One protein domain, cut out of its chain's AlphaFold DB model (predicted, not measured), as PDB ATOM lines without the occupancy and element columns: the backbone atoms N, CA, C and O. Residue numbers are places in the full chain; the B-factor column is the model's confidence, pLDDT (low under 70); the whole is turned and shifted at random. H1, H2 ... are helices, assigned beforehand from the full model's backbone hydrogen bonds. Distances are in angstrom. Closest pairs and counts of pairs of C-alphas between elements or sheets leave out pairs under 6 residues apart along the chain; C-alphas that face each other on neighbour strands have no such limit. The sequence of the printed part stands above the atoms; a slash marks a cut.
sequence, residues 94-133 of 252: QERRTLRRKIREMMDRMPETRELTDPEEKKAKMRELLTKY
ATOM      1  N   GLN A  94     298.949 216.702 299.158       89.75
ATOM      2  CA  GLN A  94     297.775 216.141 299.805       89.75
ATOM      3  C   GLN A  94     296.819 217.237 300.292       89.75
ATOM      4  O   GLN A  94     295.626 217.176 299.982       89.75
ATOM      5  N   GLU A  95     297.325 218.269 300.965       90.44
ATOM      6  CA  GLU A  95     296.541 219.426 301.422       90.44
ATOM      7  C   GLU A  95     295.959 220.217 300.249       90.44
ATOM      8  O   GLU A  95     294.804 220.647 300.262       90.44
ATOM      9  N   ARG A  96     296.711 220.327 299.151       89.94
ATOM     10  CA  ARG A  96     296.218 220.955 297.923       89.94
ATOM     11  C   ARG A  96     295.038 220.190 297.320       89.94
ATOM     12  O   ARG A  96     294.085 220.798 296.823       89.94
ATOM     13  N   ARG A  97     295.069 218.853 297.354       90.88
ATOM     14  CA  ARG A  97     293.969 217.996 296.872       90.88
ATOM     15  C   ARG A  97     292.747 218.074 297.786       90.88
ATOM     16  O   ARG A  97     291.627 218.129 297.274       90.88
ATOM     17  N   THR A  98     292.933 218.098 299.106       94.00
ATOM     18  CA  THR A  98     291.819 218.227 300.059       94.00
ATOM     19  C   THR A  98     291.171 219.603 299.970       94.00
ATOM     20  O   THR A  98     289.944 219.676 299.920       94.00
ATOM     21  N   LEU A  99     291.956 220.674 299.823       92.81
ATOM     22  CA  LEU A  99     291.446 222.026 299.597       92.81
ATOM     23  C   LEU A  99     290.601 222.095 298.321       92.81
ATOM     24  O   LEU A  99     289.463 222.559 298.356       92.81
ATOM     25  N   ARG A 100     291.106 221.563 297.202       92.56
ATOM     26  CA  ARG A 100     290.354 221.509 295.935       92.56
ATOM     27  C   ARG A 100     289.044 220.730 296.062       92.56
ATOM     28  O   ARG A 100     288.042 221.119 295.464       92.56
ATOM     29  N   ARG A 101     289.036 219.642 296.838       94.56
ATOM     30  CA  ARG A 101     287.821 218.865 297.125       94.56
ATOM     31  C   ARG A 101     286.834 219.668 297.970       94.56
ATOM     32  O   ARG A 101     285.657 219.703 297.635       94.56
ATOM     33  N   LYS A 102     287.321 220.351 299.007       94.38
ATOM     34  CA  LYS A 102     286.508 221.157 299.924       94.38
ATOM     35  C   LYS A 102     285.889 222.371 299.235       94.38
ATOM     36  O   LYS A 102     284.728 222.672 299.476       94.38
ATOM     37  N   ILE A 103     286.628 223.029 298.340       88.81
ATOM     38  CA  ILE A 103     286.099 224.123 297.512       88.81
ATOM     39  C   ILE A 103     284.951 223.611 296.638       88.81
ATOM     40  O   ILE A 103     283.891 224.226 296.611       88.81
ATOM     41  N   ARG A 104     285.123 222.459 295.975       87.75
ATOM     42  CA  ARG A 104     284.063 221.850 295.156       87.75
ATOM     43  C   ARG A 104     282.832 221.491 295.987       87.75
ATOM     44  O   ARG A 104     281.724 221.831 295.607       87.75
ATOM     45  N   GLU A 105     283.040 220.868 297.139       90.81
ATOM     46  CA  GLU A 105     281.963 220.524 298.066       90.81
ATOM     47  C   GLU A 105     281.219 221.769 298.577       90.81
ATOM     48  O   GLU A 105     279.997 221.766 298.674       90.81
ATOM     49  N   MET A 106     281.937 222.851 298.874       87.12
ATOM     50  CA  MET A 106     281.335 224.121 299.277       87.12
ATOM     51  C   MET A 106     280.523 224.753 298.139       87.12
ATOM     52  O   MET A 106     279.421 225.237 298.381       87.12
ATOM     53  N   MET A 107     281.035 224.707 296.905       77.81
ATOM     54  CA  MET A 107     280.305 225.168 295.721       77.81
ATOM     55  C   MET A 107     279.035 224.340 295.476       77.81
ATOM     56  O   MET A 107     277.998 224.907 295.147       77.81
ATOM     57  N   ASP A 108     279.082 223.024 295.693       82.00
ATOM     58  CA  ASP A 108     277.912 222.146 295.553       82.00
ATOM     59  C   ASP A 108     276.863 222.396 296.652       82.00
ATOM     60  O   ASP A 108     275.661 222.292 296.406       82.00
ATOM     61  N   ARG A 109     277.302 222.767 297.863       84.50
ATOM     62  CA  ARG A 109     276.420 223.134 298.985       84.50
ATOM     63  C   ARG A 109     275.741 224.497 298.800       84.50
ATOM     64  O   ARG A 109     274.719 224.732 299.440       84.50
ATOM     65  N   MET A 110     276.273 225.376 297.946       64.75
ATOM     66  CA  MET A 110     275.719 226.709 297.667       64.75
ATOM     67  C   MET A 110     275.214 226.827 296.217       64.75
ATOM     68  O   MET A 110     275.890 227.415 295.364       64.75
ATOM     69  N   PRO A 111     273.990 226.350 295.916       63.06
ATOM     70  CA  PRO A 111     273.417 226.470 294.574       63.06
ATOM     71  C   PRO A 111     273.150 227.927 294.158       63.06
ATOM     72  O   PRO A 111     272.967 228.193 292.977       63.06
ATOM     73  N   GLU A 112     273.162 228.876 295.098       57.94
ATOM     74  CA  GLU A 112     272.913 230.300 294.841       57.94
ATOM     75  C   GLU A 112     274.057 230.998 294.081       57.94
ATOM     76  O   GLU A 112     273.820 231.964 293.360       57.94
ATOM     77  N   THR A 113     275.287 230.473 294.164       54.31
ATOM     78  CA  THR A 113     276.444 230.945 293.370       54.31
ATOM     79  C   THR A 113     276.559 230.297 291.993       54.31
ATOM     80  O   THR A 113     277.451 230.640 291.216       54.31
ATOM     81  N   ARG A 114     275.671 229.352 291.665       60.16
ATOM     82  CA  ARG A 114     275.615 228.780 290.323       60.16
ATOM     83  C   ARG A 114     275.080 229.869 289.406       60.16
ATOM     84  O   ARG A 114     273.925 230.269 289.532       60.16
ATOM     85  N   GLU A 115     275.940 230.378 288.528       60.22
ATOM     86  CA  GLU A 115     275.536 231.319 287.488       60.22
ATOM     87  C   GLU A 115     274.236 230.818 286.854       60.22
ATOM     88  O   GLU A 115     274.183 229.681 286.381       60.22
ATOM     89  N   LEU A 116     273.179 231.636 286.891       58.38
ATOM     90  CA  LEU A 116     271.922 231.310 286.222       58.38
ATOM     91  C   LEU A 116     272.244 231.140 284.741       58.38
ATOM     92  O   LEU A 116     272.533 232.112 284.056       58.38
ATOM     93  N   THR A 117     272.306 229.908 284.256       57.22
ATOM     94  CA  THR A 117     272.780 229.602 282.900       57.22
ATOM     95  C   THR A 117     271.815 230.117 281.827       57.22
ATOM     96  O   THR A 117     272.191 230.216 280.660       57.22
ATOM     97  N   ASP A 118     270.588 230.469 282.221       70.38
ATOM     98  CA  ASP A 118     269.551 230.998 281.347       70.38
ATOM     99  C   ASP A 118     269.656 232.535 281.205       70.38
ATOM    100  O   ASP A 118     269.585 233.267 282.203       70.38
ATOM    101  N   PRO A 119     269.824 233.071 279.979       71.88
ATOM    102  CA  PRO A 119     269.809 234.513 279.741       71.88
ATOM    103  C   PRO A 119     268.510 235.211 280.179       71.88
ATOM    104  O   PRO A 119     268.537 236.428 280.388       71.88
ATOM    105  N   GLU A 120     267.385 234.504 280.302       73.75
ATOM    106  CA  GLU A 120     266.096 235.097 280.679       73.75
ATOM    107  C   GLU A 120     266.009 235.411 282.178       73.75
ATOM    108  O   GLU A 120     265.644 236.528 282.559       73.75
ATOM    109  N   GLU A 121     266.464 234.495 283.032       78.69
ATOM    110  CA  GLU A 121     266.498 234.691 284.484       78.69
ATOM    111  C   GLU A 121     267.519 235.769 284.893       78.69
ATOM    112  O   GLU A 121     267.266 236.564 285.803       78.69
ATOM    113  N   LYS A 122     268.642 235.885 284.161       78.81
ATOM    114  CA  LYS A 122     269.606 236.988 284.339       78.81
ATOM    115  C   LYS A 122     268.972 238.351 284.067       78.81
ATOM    116  O   LYS A 122     269.204 239.301 284.812       78.81
ATOM    117  N   LYS A 123     268.166 238.461 283.004       81.88
ATOM    118  CA  LYS A 123     267.458 239.706 282.664       81.88
ATOM    119  C   LYS A 123     266.382 240.039 283.691       81.88
ATOM    120  O   LYS A 123     266.211 241.212 284.003       81.88
ATOM    121  N   ALA A 124     265.683 239.035 284.221       85.56
ATOM    122  CA  ALA A 124     264.695 239.229 285.278       85.56
ATOM    123  C   ALA A 124     265.344 239.790 286.553       85.56
ATOM    124  O   ALA A 124     264.926 240.845 287.024       85.56
ATOM    125  N   LYS A 125     266.435 239.174 287.031       81.56
ATOM    126  CA  LYS A 125     267.185 239.683 288.190       81.56
ATOM    127  C   LYS A 125     267.821 241.047 287.933       81.56
ATOM    128  O   LYS A 125     267.827 241.890 288.815       81.56
ATOM    129  N   MET A 126     268.318 241.308 286.724       79.31
ATOM    130  CA  MET A 126     268.846 242.629 286.369       79.31
ATOM    131  C   MET A 126     267.762 243.715 286.447       79.31
ATOM    132  O   MET A 126     268.012 244.782 286.996       79.31
ATOM    133  N   ARG A 127     266.542 243.438 285.970       83.00
ATOM    134  CA  ARG A 127     265.403 244.363 286.114       83.00
ATOM    135  C   ARG A 127     264.983 244.539 287.574       83.00
ATOM    136  O   ARG A 127     264.671 245.654 287.980       83.00
ATOM    137  N   GLU A 128     264.998 243.466 288.358       85.56
ATOM    138  CA  GLU A 128     264.740 243.514 289.802       85.56
ATOM    139  C   GLU A 128     265.781 244.378 290.534       85.56
ATOM    140  O   GLU A 128     265.432 245.195 291.376       85.56
ATOM    141  N   LEU A 129     267.061 244.277 290.171       82.06
ATOM    142  CA  LEU A 129     268.125 245.089 290.767       82.06
ATOM    143  C   LEU A 129     268.023 246.566 290.377       82.06
ATOM    144  O   LEU A 129     268.186 247.419 291.242       82.06
ATOM    145  N   LEU A 130     267.704 246.865 289.115       81.25
ATOM    146  CA  LEU A 130     267.497 248.240 288.640       81.25
ATOM    147  C   LEU A 130     266.281 248.921 289.282       81.25
ATOM    148  O   LEU A 130     266.241 250.142 289.358       81.25
ATOM    149  N   THR A 131     265.286 248.142 289.713       83.38
ATOM    150  CA  THR A 131     264.095 248.661 290.409       83.38
ATOM    151  C   THR A 131     264.292 248.748 291.918       83.38
ATOM    152  O   THR A 131     263.754 249.650 292.547       83.38
ATOM    153  N   LYS A 132     265.059 247.828 292.511       83.50
ATOM    154  CA  LYS A 132     265.362 247.816 293.948       83.50
ATOM    155  C   LYS A 132     266.407 248.860 294.348       83.50
ATOM    156  O   LYS A 132     266.327 249.393 295.449       83.50
ATOM    157  N   TYR A 133     267.380 249.113 293.478       75.56
ATOM    158  CA  TYR A 133     268.425 250.115 293.658       75.56
ATOM    159  C   TYR A 133     268.314 251.122 292.520       75.56
ATOM    160  O   TYR A 133     268.971 250.990 291.486       75.56
TER     161      TYR A 133
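AT A GLANCE: This is residues 94 to 133 of the 252 residues of an uncharacterized protein of Aegilops tauschii subsp. strangulata (UniProt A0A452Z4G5). Two helices stand well separated at the two ends of an extended chain segment, with H2 turned strongly away from the line of H1 and a short link of no named element between them, an open shape with no core. The printed part has 40 residues with two named helices, H1 then H2, no named strand, and the class all helix. It is extended, with a radius of gyration of the C-alphas of 15.6 A and spans of 47 by 21 by 13 A.

HOW THE PARTS SIT: Begin at H1, residues 94 to 109, which stands free. A short link of 9 residues leads from it to H2, residues 119 to 132, and the two helices are apart. In both helices every O i to N i+4 pair is within hydrogen-bond range.

IN THESE COORDINATES: Find C-alpha 94 at (297.775, 216.141, 299.805); from there H1 runs 22.5 A to C-alpha 109. Find C-alpha 119 at (269.809, 234.513, 279.741); H2 runs 20.0 A to C-alpha 132 at (265.362, 247.816, 293.948).

THE WHOLE: The C-alphas of Gln 94 and Thr 131 are the two farthest apart, at 47.8 A. The printed part has no cut. Look at residues 110 to 117 for pLDDT under 70; the mean of the printed part is 79.5.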